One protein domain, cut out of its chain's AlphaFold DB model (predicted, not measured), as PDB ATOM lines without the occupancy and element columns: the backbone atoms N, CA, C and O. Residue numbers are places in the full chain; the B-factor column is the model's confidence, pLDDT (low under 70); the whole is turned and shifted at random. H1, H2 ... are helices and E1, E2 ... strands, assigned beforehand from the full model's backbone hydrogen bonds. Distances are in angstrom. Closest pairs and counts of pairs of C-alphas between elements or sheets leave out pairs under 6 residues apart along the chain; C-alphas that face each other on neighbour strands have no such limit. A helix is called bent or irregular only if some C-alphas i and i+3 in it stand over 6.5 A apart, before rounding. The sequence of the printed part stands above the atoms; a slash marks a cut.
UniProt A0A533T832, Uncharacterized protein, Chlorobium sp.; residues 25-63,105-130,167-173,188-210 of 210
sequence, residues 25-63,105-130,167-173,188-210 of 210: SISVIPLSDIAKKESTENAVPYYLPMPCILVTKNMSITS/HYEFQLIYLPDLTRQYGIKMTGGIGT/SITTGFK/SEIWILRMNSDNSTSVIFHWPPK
ATOM      1  N   SER A  25      21.114 -32.813 -23.246       63.66
ATOM      2  CA  SER A  25      20.506 -33.321 -22.011       63.66
ATOM      3  C   SER A  25      19.195 -32.599 -21.723       63.66
ATOM      4  O   SER A  25      19.078 -31.381 -21.885       63.66
ATOM      5  N   ILE A  26      18.189 -33.368 -21.318       66.75
ATOM      6  CA  ILE A  26      16.908 -32.857 -20.838       66.75
ATOM      7  C   ILE A  26      16.868 -33.183 -19.356       66.75
ATOM      8  O   ILE A  26      16.930 -34.349 -18.969       66.75
ATOM      9  N   SER A  27      16.782 -32.150 -18.528       66.94
ATOM     10  CA  SER A  27      16.700 -32.305 -17.080       66.94
ATOM     11  C   SER A  27      15.390 -31.732 -16.563       66.94
ATOM     12  O   SER A  27      14.931 -30.667 -16.987       66.94
ATOM     13  N   VAL A  28      14.779 -32.475 -15.644       74.25
ATOM     14  CA  VAL A  28      13.611 -32.046 -14.882       74.25
ATOM     15  C   VAL A  28      14.114 -31.578 -13.526       74.25
ATOM     16  O   VAL A  28      14.696 -32.361 -12.778       74.25
ATOM     17  N   ILE A  29      13.904 -30.302 -13.216       75.19
ATOM     18  CA  ILE A  29      14.394 -29.687 -11.980       75.19
ATOM     19  C   ILE A  29      13.182 -29.308 -11.123       75.19
ATOM     20  O   ILE A  29      12.308 -28.588 -11.614       75.19
ATOM     21  N   PRO A  30      13.082 -29.769  -9.861       75.06
ATOM     22  CA  PRO A  30      12.046 -29.290  -8.955       75.06
ATOM     23  C   PRO A  30      12.282 -27.805  -8.672       75.06
ATOM     24  O   PRO A  30      13.348 -27.425  -8.194       75.06
ATOM     25  N   LEU A  31      11.293 -26.961  -8.956       69.69
ATOM     26  CA  LEU A  31      11.350 -25.519  -8.727       69.69
ATOM     27  C   LEU A  31      10.965 -25.208  -7.276       69.69
ATOM     28  O   LEU A  31       9.941 -24.583  -7.011       69.69
ATOM     29  N   SER A  32      11.777 -25.672  -6.323       67.62
ATOM     30  CA  SER A  32      11.739 -25.142  -4.955       67.62
ATOM     31  C   SER A  32      12.257 -23.697  -4.941       67.62
ATOM     32  O   SER A  32      12.892 -23.249  -5.899       67.62
ATOM     33  N   ASP A  33      12.035 -22.952  -3.856       61.19
ATOM     34  CA  ASP A  33      12.474 -21.547  -3.754       61.19
ATOM     35  C   ASP A  33      13.991 -21.360  -3.960       61.19
ATOM     36  O   ASP A  33      14.437 -20.298  -4.391       61.19
ATOM     37  N   ILE A  34      14.780 -22.417  -3.730       54.03
ATOM     38  CA  ILE A  34      16.227 -22.457  -3.977       54.03
ATOM     39  C   ILE A  34      16.518 -22.638  -5.477       54.03
ATOM     40  O   ILE A  34      17.347 -21.926  -6.041       54.03
ATOM     41  N   ALA A  35      15.790 -23.533  -6.149       54.00
ATOM     42  CA  ALA A  35      15.961 -23.819  -7.572       54.00
ATOM     43  C   ALA A  35      15.399 -22.716  -8.482       54.00
ATOM     44  O   ALA A  35      15.932 -22.509  -9.569       54.00
ATOM     45  N   LYS A  36      14.394 -21.946  -8.031       55.94
ATOM     46  CA  LYS A  36      13.870 -20.767  -8.750       55.94
ATOM     47  C   LYS A  36      14.949 -19.745  -9.102       55.94
ATOM     48  O   LYS A  36      14.794 -19.041 -10.096       55.94
ATOM     49  N   LYS A  37      16.014 -19.656  -8.296       57.84
ATOM     50  CA  LYS A  37      17.135 -18.725  -8.484       57.84
ATOM     51  C   LYS A  37      18.149 -19.208  -9.532       57.84
ATOM     52  O   LYS A  37      18.834 -18.385 -10.124       57.84
ATOM     53  N   GLU A  38      18.221 -20.517  -9.776       55.06
ATOM     54  CA  GLU A  38      19.107 -21.132 -10.780       55.06
ATOM     55  C   GLU A  38      18.377 -21.488 -12.086       55.06
ATOM     56  O   GLU A  38      18.987 -21.602 -13.148       55.06
ATOM     57  N   SER A  39      17.056 -21.671 -12.032       52.97
ATOM     58  CA  SER A  39      16.223 -22.051 -13.174       52.97
ATOM     59  C   SER A  39      15.710 -20.862 -13.988       52.97
ATOM     60  O   SER A  39      15.106 -21.070 -15.041       52.97
ATOM     61  N   THR A  40      15.871 -19.636 -13.481       53.59
ATOM     62  CA  THR A  40      15.218 -18.434 -14.020       53.59
ATOM     63  C   THR A  40      15.697 -18.072 -15.418       53.59
ATOM     64  O   THR A  40      14.980 -17.375 -16.125       53.59
ATOM     65  N   GLU A  41      16.866 -18.552 -15.844       60.50
ATOM     66  CA  GLU A  41      17.379 -18.162 -17.154       60.50
ATOM     67  C   GLU A  41      16.821 -18.989 -18.316       60.50
ATOM     68  O   GLU A  41      16.735 -18.432 -19.399       60.50
ATOM     69  N   ASN A  42      16.401 -20.257 -18.149       64.94
ATOM     70  CA  ASN A  42      16.040 -21.096 -19.315       64.94
ATOM     71  C   ASN A  42      15.057 -22.265 -19.064       64.94
ATOM     72  O   ASN A  42      14.922 -23.134 -19.926       64.94
ATOM     73  N   ALA A  43      14.397 -22.362 -17.904       71.12
ATOM     74  CA  ALA A  43      13.486 -23.482 -17.633       71.12
ATOM     75  C   ALA A  43      12.015 -23.124 -17.899       71.12
ATOM     76  O   ALA A  43      11.507 -22.142 -17.360       71.12
ATOM     77  N   VAL A  44      11.302 -23.957 -18.667       77.81
ATOM     78  CA  VAL A  44       9.847 -23.810 -18.856       77.81
ATOM     79  C   VAL A  44       9.119 -24.448 -17.668       77.81
ATOM     80  O   VAL A  44       9.308 -25.647 -17.432       77.81
ATOM     81  N   PRO A  45       8.309 -23.688 -16.905       79.31
ATOM     82  CA  PRO A  45       7.616 -24.220 -15.743       79.31
ATOM     83  C   PRO A  45       6.420 -25.086 -16.150       79.31
ATOM     84  O   PRO A  45       5.672 -24.748 -17.065       79.31
ATOM     85  N   TYR A  46       6.199 -26.171 -15.415       82.25
ATOM     86  CA  TYR A  46       4.979 -26.970 -15.463       82.25
ATOM     87  C   TYR A  46       4.601 -27.446 -14.056       82.25
ATOM     88  O   TYR A  46       5.421 -27.434 -13.131       82.25
ATOM     89  N   TYR A  47       3.348 -27.859 -13.892       83.12
ATOM     90  CA  TYR A  47       2.808 -28.350 -12.628       83.12
ATOM     91  C   TYR A  47       2.355 -29.794 -12.779       83.12
ATOM     92  O   TYR A  47       1.886 -30.213 -13.842       83.12
ATOM     93  N   LEU A  48       2.479 -30.563 -11.699       84.81
ATOM     94  CA  LEU A  48       1.923 -31.908 -11.678       84.81
ATOM     95  C   LEU A  48       0.393 -31.857 -11.547       84.81
ATOM     96  O   LEU A  48      -0.133 -31.005 -10.825       84.81
ATOM     97  N   PRO A  49      -0.332 -32.764 -12.225       82.06
ATOM     98  CA  PRO A  49      -1.776 -32.845 -12.096       82.06
ATOM     99  C   PRO A  49      -2.161 -33.367 -10.707       82.06
ATOM    100  O   PRO A  49      -1.738 -34.444 -10.288       82.06
ATOM    101  N   MET A  50      -3.003 -32.608 -10.011       84.75
ATOM    102  CA  MET A  50      -3.597 -32.959  -8.727       84.75
ATOM    103  C   MET A  50      -5.034 -33.452  -8.940       84.75
ATOM    104  O   MET A  50      -5.887 -32.654  -9.346       84.75
ATOM    105  N   PRO A  51      -5.336 -34.736  -8.671       86.12
ATOM    106  CA  PRO A  51      -6.692 -35.255  -8.797       86.12
ATOM    107  C   PRO A  51      -7.601 -34.634  -7.730       86.12
ATOM    108  O   PRO A  51      -7.300 -34.663  -6.534       86.12
ATOM    109  N   CYS A  52      -8.723 -34.075  -8.173       84.44
ATOM    110  CA  CYS A  52      -9.740 -33.471  -7.324       84.44
ATOM    111  C   CYS A  52     -11.127 -33.991  -7.708       84.44
ATOM    112  O   CYS A  52     -11.398 -34.289  -8.870       84.44
ATOM    113  N   ILE A  53     -12.027 -34.066  -6.734       89.75
ATOM    114  CA  ILE A  53     -13.432 -34.396  -6.958       89.75
ATOM    115  C   ILE A  53     -14.205 -33.082  -7.005       89.75
ATOM    116  O   ILE A  53     -14.263 -32.358  -6.013       89.75
ATOM    117  N   LEU A  54     -14.786 -32.776  -8.159       84.00
ATOM    118  CA  LEU A  54     -15.807 -31.750  -8.297       84.00
ATOM    119  C   LEU A  54     -17.138 -32.363  -7.875       84.00
ATOM    120  O   LEU A  54     -17.529 -33.388  -8.426       84.00
ATOM    121  N   VAL A  55     -17.819 -31.746  -6.919       86.00
ATOM    122  CA  VAL A  55     -19.168 -32.118  -6.490       86.00
ATOM    123  C   VAL A  55     -20.080 -30.934  -6.756       86.00
ATOM    124  O   VAL A  55     -19.757 -29.811  -6.372       86.00
ATOM    125  N   THR A  56     -21.214 -31.174  -7.400       79.94
ATOM    126  CA  THR A  56     -22.236 -30.159  -7.646       79.94
ATOM    127  C   THR A  56     -23.563 -30.600  -7.051       79.94
ATOM    128  O   THR A  56     -23.977 -31.744  -7.218       79.94
ATOM    129  N   LYS A  57     -24.243 -29.689  -6.358       81.81
ATOM    130  CA  LYS A  57     -25.619 -29.840  -5.888       81.81
ATOM    131  C   LYS A  57     -26.530 -29.061  -6.823       81.81
ATOM    132  O   LYS A  57     -26.298 -27.884  -7.082       81.81
ATOM    133  N   ASN A  58     -27.558 -29.733  -7.321       78.56
ATOM    134  CA  ASN A  58     -28.594 -29.191  -8.189       78.56
ATOM    135  C   ASN A  58     -28.061 -28.591  -9.511       78.56
ATOM    136  O   ASN A  58     -28.735 -27.785 -10.148       78.56
ATOM    137  N   MET A  59     -26.881 -29.038  -9.968       70.62
ATOM    138  CA  MET A  59     -26.299 -28.679 -11.267       70.62
ATOM    139  C   MET A  59     -25.772 -29.913 -11.999       70.62
ATOM    140  O   MET A  59     -25.163 -30.778 -11.370       70.62
ATOM    141  N   SER A  60     -25.945 -29.942 -13.324       68.38
ATOM    142  CA  SER A  60     -25.467 -31.036 -14.176       68.38
ATOM    143  C   SER A  60     -24.082 -30.770 -14.776       68.38
ATOM    144  O   SER A  60     -23.836 -29.708 -15.356       68.38
ATOM    145  N   ILE A  61     -23.190 -31.758 -14.713       61.25
ATOM    146  CA  ILE A  61     -21.820 -31.687 -15.228       61.25
ATOM    147  C   ILE A  61     -21.798 -32.145 -16.693       61.25
ATOM    148  O   ILE A  61     -21.660 -33.323 -17.024       61.25
ATOM    149  N   THR A  62     -21.899 -31.197 -17.626       55.62
ATOM    150  CA  THR A  62     -21.777 -31.523 -19.057       55.62
ATOM    151  C   THR A  62     -20.303 -31.674 -19.439       55.62
ATOM    152  O   THR A  62     -19.602 -30.696 -19.698       55.62
ATOM    153  N   SER A  63     -19.825 -32.917 -19.493       51.66
ATOM    154  CA  SER A  63     -18.486 -33.241 -19.997       51.66
ATOM    155  C   SER A  63     -18.415 -32.980 -21.503       51.66
ATOM    156  O   SER A  63     -18.849 -33.806 -22.306       51.66
ATOM    157  N   HIS A 105     -30.170 -32.991  -5.718       79.12
ATOM    158  CA  HIS A 105     -29.450 -33.819  -6.671       79.12
ATOM    159  C   HIS A 105     -27.956 -33.545  -6.554       79.12
ATOM    160  O   HIS A 105     -27.547 -32.394  -6.645       79.12
ATOM    161  N   TYR A 106     -27.139 -34.585  -6.398       83.31
ATOM    162  CA  TYR A 106     -25.685 -34.456  -6.357       83.31
ATOM    163  C   TYR A 106     -25.061 -35.157  -7.561       83.31
ATOM    164  O   TYR A 106     -25.368 -36.321  -7.829       83.31
ATOM    165  N   GLU A 107     -24.152 -34.470  -8.242       78.62
ATOM    166  CA  GLU A 107     -23.307 -35.035  -9.290       78.62
ATOM    167  C   GLU A 107     -21.834 -34.865  -8.912       78.62
ATOM    168  O   GLU A 107     -21.462 -33.923  -8.208       78.62
ATOM    169  N   PHE A 108     -20.986 -35.802  -9.340       83.19
ATOM    170  CA  PHE A 108     -19.552 -35.737  -9.093       83.19
ATOM    171  C   PHE A 108     -18.743 -36.055 -10.350       83.19
ATOM    172  O   PHE A 108     -19.114 -36.909 -11.154       83.19
ATOM    173  N   GLN A 109     -17.599 -35.390 -10.495       81.06
ATOM    174  CA  GLN A 109     -16.652 -35.597 -11.586       81.06
ATOM    175  C   GLN A 109     -15.214 -35.547 -11.064       81.06
ATOM    176  O   GLN A 109     -14.867 -34.703 -10.242       81.06
ATOM    177  N   LEU A 110     -14.357 -36.433 -11.579       83.62
ATOM    178  CA  LEU A 110     -12.916 -36.345 -11.364       83.62
ATOM    179  C   LEU A 110     -12.327 -35.275 -12.293       83.62
ATOM    180  O   LEU A 110     -12.410 -35.404 -13.514       83.62
ATOM    181  N   ILE A 111     -11.721 -34.244 -11.711       80.25
ATOM    182  CA  ILE A 111     -11.025 -33.168 -12.421       80.25
ATOM    183  C   ILE A 111      -9.552 -33.133 -12.001       80.25
ATOM    184  O   ILE A 111      -9.195 -33.593 -10.917       80.25
ATOM    185  N   TYR A 112      -8.688 -32.575 -12.846       83.19
ATOM    186  CA  TYR A 112      -7.267 -32.400 -12.537       83.19
ATOM    187  C   TYR A 112      -6.933 -30.914 -12.472       83.19
ATOM    188  O   TYR A 112      -7.178 -30.182 -13.428       83.19
ATOM    189  N   LEU A 113      -6.367 -30.477 -11.348       86.25
ATOM    190  CA  LEU A 113      -5.932 -29.096 -11.122       86.25
ATOM    191  C   LEU A 113      -4.402 -29.024 -11.007       86.25
ATOM    192  O   LEU A 113      -3.782 -30.030 -10.660       86.25
ATOM    193  N   PRO A 114      -3.769 -27.870 -11.276       83.50
ATOM    194  CA  PRO A 114      -2.330 -27.719 -11.078       83.50
ATOM    195  C   PRO A 114      -1.965 -27.800  -9.588       83.50
ATOM    196  O   PRO A 114      -2.485 -27.036  -8.773       83.50
ATOM    197  N   ASP A 115      -1.037 -28.692  -9.225       84.38
ATOM    198  CA  ASP A 115      -0.441 -28.704  -7.885       84.38
ATOM    199  C   ASP A 115       0.618 -27.599  -7.764       84.38
ATOM    200  O   ASP A 115       1.783 -27.786  -8.123       84.38
ATOM    201  N   LEU A 116       0.226 -26.445  -7.221       82.81
ATOM    202  CA  LEU A 116       1.126 -25.302  -7.026       82.81
ATOM    203  C   LEU A 116       2.273 -25.585  -6.040       82.81
ATOM    204  O   LEU A 116       3.258 -24.850  -6.038       82.81
ATOM    205  N   THR A 117       2.181 -26.640  -5.222       81.12
ATOM    206  CA  THR A 117       3.268 -27.050  -4.314       81.12
ATOM    207  C   THR A 117       4.350 -27.864  -5.024       81.12
ATOM    208  O   THR A 117       5.462 -27.999  -4.518       81.12
ATOM    209  N   ARG A 118       4.037 -28.399  -6.209       79.25
ATOM    210  CA  ARG A 118       4.902 -29.279  -6.999       79.25
ATOM    211  C   ARG A 118       5.176 -28.665  -8.365       79.25
ATOM    212  O   ARG A 118       4.748 -29.175  -9.401       79.25
ATOM    213  N   GLN A 119       5.898 -27.552  -8.339       80.94
ATOM    214  CA  GLN A 119       6.352 -26.861  -9.536       80.94
ATOM    215  C   GLN A 119       7.657 -27.490 -10.048       80.94
ATOM    216  O   GLN A 119       8.590 -27.720  -9.280       80.94
ATOM    217  N   TYR A 120       7.738 -27.746 -11.350       80.31
ATOM    218  CA  TYR A 120       8.928 -28.284 -12.009       80.31
ATOM    219  C   TYR A 120       9.304 -27.428 -13.212       80.31
ATOM    220  O   TYR A 120       8.460 -26.755 -13.797       80.31
ATOM    221  N   GLY A 121      10.582 -27.446 -13.571       79.25
ATOM    222  CA  GLY A 121      11.122 -26.774 -14.742       79.25
ATOM    223  C   GLY A 121      11.737 -27.791 -15.688       79.25
ATOM    224  O   GLY A 121      12.511 -28.647 -15.255       79.25
ATOM    225  N   ILE A 122      11.408 -27.693 -16.975       75.00
ATOM    226  CA  ILE A 122      12.103 -28.438 -18.028       75.00
ATOM    227  C   ILE A 122      13.264 -27.574 -18.495       75.00
ATOM    228  O   ILE A 122      13.045 -26.503 -19.063       75.00
ATOM    229  N   LYS A 123      14.492 -28.036 -18.254       73.62
ATOM    230  CA  LYS A 123      15.708 -27.408 -18.767       73.62
ATOM    231  C   LYS A 123      16.268 -28.271 -19.888       73.62
ATOM    232  O   LYS A 123      16.649 -29.423 -19.670       73.62
ATOM    233  N   MET A 124      16.320 -27.694 -21.083       68.12
ATOM    234  CA  MET A 124      16.944 -28.302 -22.251       68.12
ATOM    235  C   MET A 124      18.332 -27.686 -22.422       68.12
ATOM    236  O   MET A 124      18.455 -26.475 -22.580       68.12
ATOM    237  N   THR A 125      19.384 -28.497 -22.358       65.94
ATOM    238  CA  THR A 125      20.751 -28.050 -22.655       65.94
ATOM    239  C   THR A 125      21.163 -28.628 -24.002       65.94
ATOM    240  O   THR A 125      21.370 -29.839 -24.116       65.94
ATOM    241  N   GLY A 126      21.247 -27.772 -25.023       59.00
ATOM    242  CA  GLY A 126      21.795 -28.135 -26.328       59.00
ATOM    243  C   GLY A 126      23.318 -28.237 -26.265       59.00
ATOM    244  O   GLY A 126      23.966 -27.371 -25.680       59.00
ATOM    245  N   GLY A 127      23.879 -29.308 -26.833       59.12
ATOM    246  CA  GLY A 127      25.317 -29.402 -27.096       59.12
ATOM    247  C   GLY A 127      25.734 -28.503 -28.267       59.12
ATOM    248  O   GLY A 127      25.023 -27.578 -28.644       59.12
ATOM    249  N   ILE A 128      26.863 -28.813 -28.903       48.34
ATOM    250  CA  ILE A 128      27.441 -28.101 -30.067       48.34
ATOM    251  C   ILE A 128      26.601 -28.185 -31.373       48.34
ATOM    252  O   ILE A 128      27.107 -27.900 -32.454       48.34
ATOM    253  N   GLY A 129      25.315 -28.548 -31.293       50.66
ATOM    254  CA  GLY A 129      24.390 -28.677 -32.426       50.66
ATOM    255  C   GLY A 129      23.023 -28.026 -32.173       50.66
ATOM    256  O   GLY A 129      22.687 -27.666 -31.046       50.66
ATOM    257  N   THR A 130      22.224 -27.872 -33.234       49.06
ATOM    258  CA  THR A 130      20.882 -27.267 -33.175       49.06
ATOM    259  C   THR A 130      19.891 -28.221 -32.501       49.06
ATOM    260  O   THR A 130      19.647 -29.317 -32.999       49.06
ATOM    261  N   SER A 167     -14.634 -27.244 -19.217       50.38
ATOM    262  CA  SER A 167     -16.076 -27.305 -18.914       50.38
ATOM    263  C   SER A 167     -16.539 -26.358 -17.792       50.38
ATOM    264  O   SER A 167     -17.711 -25.987 -17.751       50.38
ATOM    265  N   ILE A 168     -15.650 -25.955 -16.873       54.12
ATOM    266  CA  ILE A 168     -16.039 -25.262 -15.626       54.12
ATOM    267  C   ILE A 168     -16.263 -23.756 -15.853       54.12
ATOM    268  O   ILE A 168     -17.198 -23.165 -15.308       54.12
ATOM    269  N   THR A 169     -15.467 -23.128 -16.723       48.44
ATOM    270  CA  THR A 169     -15.531 -21.677 -16.983       48.44
ATOM    271  C   THR A 169     -16.828 -21.253 -17.682       48.44
ATOM    272  O   THR A 169     -17.345 -20.161 -17.438       48.44
ATOM    273  N   THR A 170     -17.399 -22.120 -18.523       50.09
ATOM    274  CA  THR A 170     -18.655 -21.841 -19.240       50.09
ATOM    275  C   THR A 170     -19.875 -21.941 -18.317       50.09
ATOM    276  O   THR A 170     -20.784 -21.117 -18.417       50.09
ATOM    277  N   GLY A 171     -19.872 -22.881 -17.363       51.22
ATOM    278  CA  GLY A 171     -20.961 -23.056 -16.394       51.22
ATOM    279  C   GLY A 171     -21.116 -21.867 -15.440       51.22
ATOM    280  O   GLY A 171     -22.224 -21.379 -15.231       51.22
ATOM    281  N   PHE A 172     -20.005 -21.315 -14.942       48.59
ATOM    282  CA  PHE A 172     -20.035 -20.166 -14.025       48.59
ATOM    283  C   PHE A 172     -20.578 -18.875 -14.660       48.59
ATOM    284  O   PHE A 172     -21.222 -18.076 -13.979       48.59
ATOM    285  N   LYS A 173     -20.375 -18.665 -15.969       46.19
ATOM    286  CA  LYS A 173     -20.949 -17.511 -16.686       46.19
ATOM    287  C   LYS A 173     -22.461 -17.634 -16.901       46.19
ATOM    288  O   LYS A 173     -23.139 -16.610 -16.942       46.19
ATOM    289  N   SER A 188     -28.005 -24.100  -5.059       75.06
ATOM    290  CA  SER A 188     -26.992 -24.747  -5.884       75.06
ATOM    291  C   SER A 188     -25.636 -24.534  -5.235       75.06
ATOM    292  O   SER A 188     -25.232 -23.396  -4.998       75.06
ATOM    293  N   GLU A 189     -24.940 -25.631  -4.962       81.81
ATOM    294  CA  GLU A 189     -23.646 -25.618  -4.286       81.81
ATOM    295  C   GLU A 189     -22.605 -26.351  -5.139       81.81
ATOM    296  O   GLU A 189     -22.908 -27.296  -5.869       81.81
ATOM    297  N   ILE A 190     -21.358 -25.901  -5.062       82.44
ATOM    298  CA  ILE A 190     -20.217 -26.488  -5.754       82.44
ATOM    299  C   ILE A 190     -19.106 -26.669  -4.733       82.44
ATOM    300  O   ILE A 190     -18.701 -25.712  -4.076       82.44
ATOM    301  N   TRP A 191     -18.557 -27.876  -4.664       88.19
ATOM    302  CA  TRP A 191     -17.365 -28.180  -3.886       88.19
ATOM    303  C   TRP A 191     -16.282 -28.731  -4.793       88.19
ATOM    304  O   TRP A 191     -16.545 -29.549  -5.672       88.19
ATOM    305  N   ILE A 192     -15.044 -28.333  -4.531       88.31
ATOM    306  CA  ILE A 192     -13.885 -29.050  -5.044       88.31
ATOM    307  C   ILE A 192     -13.153 -29.642  -3.851       88.31
ATOM    308  O   ILE A 192     -12.775 -28.933  -2.914       88.31
ATOM    309  N   LEU A 193     -12.976 -30.957  -3.890       91.25
ATOM    310  CA  LEU A 193     -12.347 -31.745  -2.846       91.25
ATOM    311  C   LEU A 193     -11.006 -32.266  -3.359       91.25
ATOM    312  O   LEU A 193     -10.952 -32.975  -4.364       91.25
ATOM    313  N   ARG A 194      -9.920 -31.954  -2.657       90.88
ATOM    314  CA  ARG A 194      -8.615 -32.576  -2.880       90.88
ATOM    315  C   ARG A 194      -8.577 -33.928  -2.180       90.88
ATOM    316  O   ARG A 194      -8.917 -34.014  -0.999       90.88
ATOM    317  N   MET A 195      -8.114 -34.953  -2.891       86.88
ATOM    318  CA  MET A 195      -7.784 -36.253  -2.305       86.88
ATOM    319  C   MET A 195      -6.351 -36.222  -1.765       86.88
ATOM    320  O   MET A 195      -5.407 -35.937  -2.504       86.88
ATOM    321  N   ASN A 196      -6.189 -36.495  -0.476       88.06
ATOM    322  CA  ASN A 196      -4.891 -36.568   0.182       88.06
ATOM    323  C   ASN A 196      -4.308 -37.987   0.082       88.06
ATOM    324  O   ASN A 196      -5.019 -38.961  -0.176       88.06
ATOM    325  N   SER A 197      -2.999 -38.121   0.302       85.50
ATOM    326  CA  SER A 197      -2.300 -39.415   0.241       85.50
ATOM    327  C   SER A 197      -2.715 -40.400   1.338       85.50
ATOM    328  O   SER A 197      -2.460 -41.591   1.215       85.50
ATOM    329  N   ASP A 198      -3.333 -39.908   2.411       91.19
ATOM    330  CA  ASP A 198      -3.895 -40.694   3.514       91.19
ATOM    331  C   ASP A 198      -5.362 -41.105   3.268       91.19
ATOM    332  O   ASP A 198      -6.042 -41.554   4.188       91.19
ATOM    333  N   ASN A 199      -5.859 -40.952   2.032       84.56
ATOM    334  CA  ASN A 199      -7.255 -41.141   1.627       84.56
ATOM    335  C   ASN A 199      -8.259 -40.174   2.282       84.56
ATOM    336  O   ASN A 199      -9.466 -40.343   2.100       84.56
ATOM    337  N   SER A 200      -7.803 -39.152   3.013       91.44
ATOM    338  CA  SER A 200      -8.687 -38.088   3.490       91.44
ATOM    339  C   SER A 200      -9.035 -37.112   2.359       91.44
ATOM    340  O   SER A 200      -8.319 -36.995   1.359       91.44
ATOM    341  N   THR A 201     -10.153 -36.402   2.503       89.25
ATOM    342  CA  THR A 201     -10.560 -35.346   1.572       89.25
ATOM    343  C   THR A 201     -10.519 -33.989   2.260       89.25
ATOM    344  O   THR A 201     -10.884 -33.849   3.425       89.25
ATOM    345  N   SER A 202     -10.063 -32.968   1.536       92.69
ATOM    346  CA  SER A 202     -10.054 -31.582   2.012       92.69
ATOM    347  C   SER A 202     -10.763 -30.672   1.016       92.69
ATOM    348  O   SER A 202     -10.564 -30.790  -0.193       92.69
ATOM    349  N   VAL A 203     -11.618 -29.773   1.511       92.56
ATOM    350  CA  VAL A 203     -12.314 -28.791   0.670       92.56
ATOM    351  C   VAL A 203     -11.314 -27.717   0.258       92.56
ATOM    352  O   VAL A 203     -10.797 -27.000   1.111       92.56
ATOM    353  N   ILE A 204     -11.044 -27.605  -1.041       90.12
ATOM    354  CA  ILE A 204     -10.182 -26.548  -1.592       90.12
ATOM    355  C   ILE A 204     -10.991 -25.373  -2.141       90.12
ATOM    356  O   ILE A 204     -10.477 -24.265  -2.248       90.12
ATOM    357  N   PHE A 205     -12.257 -25.610  -2.486       87.81
ATOM    358  CA  PHE A 205     -13.168 -24.588  -2.983       87.81
ATOM    359  C   PHE A 205     -14.607 -24.932  -2.607       87.81
ATOM    360  O   PHE A 205     -15.001 -26.100  -2.668       87.81
ATOM    361  N   HIS A 206     -15.381 -23.911  -2.251       86.19
ATOM    362  CA  HIS A 206     -16.809 -24.009  -1.983       86.19
ATOM    363  C   HIS A 206     -17.527 -22.761  -2.504       86.19
ATOM    364  O   HIS A 206     -17.068 -21.643  -2.264       86.19
ATOM    365  N   TRP A 207     -18.645 -22.953  -3.202       77.00
ATOM    366  CA  TRP A 207     -19.516 -21.882  -3.676       77.00
ATOM    367  C   TRP A 207     -20.992 -22.266  -3.491       77.00
ATOM    368  O   TRP A 207     -21.332 -23.383  -3.869       77.00
ATOM    369  N   PRO A 208     -21.873 -21.364  -3.018       73.88
ATOM    370  CA  PRO A 208     -21.569 -20.024  -2.515       73.88
ATOM    371  C   PRO A 208     -20.689 -20.072  -1.251       73.88
ATOM    372  O   PRO A 208     -20.692 -21.069  -0.530       73.88
ATOM    373  N   PRO A 209     -19.870 -19.036  -0.983       72.69
ATOM    374  CA  PRO A 209     -19.124 -18.968   0.268       72.69
ATOM    375  C   PRO A 209     -20.116 -18.933   1.441       72.69
ATOM    376  O   PRO A 209     -21.124 -18.232   1.364       72.69
ATOM    377  N   LYS A 210     -19.837 -19.717   2.489       68.62
ATOM    378  CA  LYS A 210     -20.618 -19.692   3.735       68.62
ATOM    379  C   LYS A 210     -20.305 -18.444   4.547       68.62
ATOM    380  O   LYS A 210     -19.131 -18.013   4.498       68.62
TER     381      LYS A 210
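AT A GLANCE: This is residues 25 to 63, 105 to 130, 167 to 173 and 188 to 210 of the 210 residues of an uncharacterized protein of Chlorobium sp. (UniProt A0A533T832). A long, twisted ribbon of two bent strands, E2 and E3, runs the length of the model, with E1 beside E3 near one end and the hairpin E4 and E5 beside E2 near the other. The sheet they make is curled like part of a barrel; the short helix H1 is not on it, and residues 31 to 43 form a long loop at the E1 end. The printed part has 95 residues, with E1, E2, E3, H1, E4 and E5 along the chain; the sheet's order is E1, E3, E2, E4, E5, all antiparallel, and the class is mostly strand. It is only just loose, close to extended, with a radius of gyration of the C-alphas of 18.6 A and spans of 61 by 30 by 22 A.

HOW THE PARTS SIT: Edge strand E1, residues 25 to 30, is antiparallel to E3, residues 106 to 125, at 126 degrees, with N 27 and O 123 3.0 A apart. E2, residues 44 to 57, is antiparallel to E3 at 175 degrees, with N 52 and O 111 2.8 A apart. E2 bends by 54 degrees at residue 51 and E3 by 55 degrees at residue 117. H1, residues 167 to 173, is apart from E2; 1 of its 3 O i to N i+4 pairs and 2 of its 4 O i to N i+3 pairs are within hydrogen-bond range. E4, residues 189 to 195, is antiparallel to E2 at 131 degrees, with N 55 and O 191 2.8 A apart. E5, residues 201 to 207, makes a hairpin with E4, with N 192 and O 205 2.9 A apart.

IN THESE COORDINATES: E1 begins at C-alpha 25 (20.506, -33.321, -22.011). E2 is 38.2 A long and E3 49.6 A; E1 is 16.1 A, H1 11.2 A, E4 19.2 A and E5 17.0 A. E5 ends at C-alpha 207 (-19.516, -21.882, -3.676).

THE WHOLE: The C-alphas of His 105 and Ile 128 are the two farthest apart, at 61.8 A. Residues 64 to 104, 131 to 166 and 174 to 187 are not printed, with C-alpha gaps of 17.3 A, 39.6 A and 14.3 A. The link E1 to E2 is long, and E4 to E5 is tight. Mean pLDDT of the printed part is 73.7; 34 residues are under 70, among them 31 to 42 and H1.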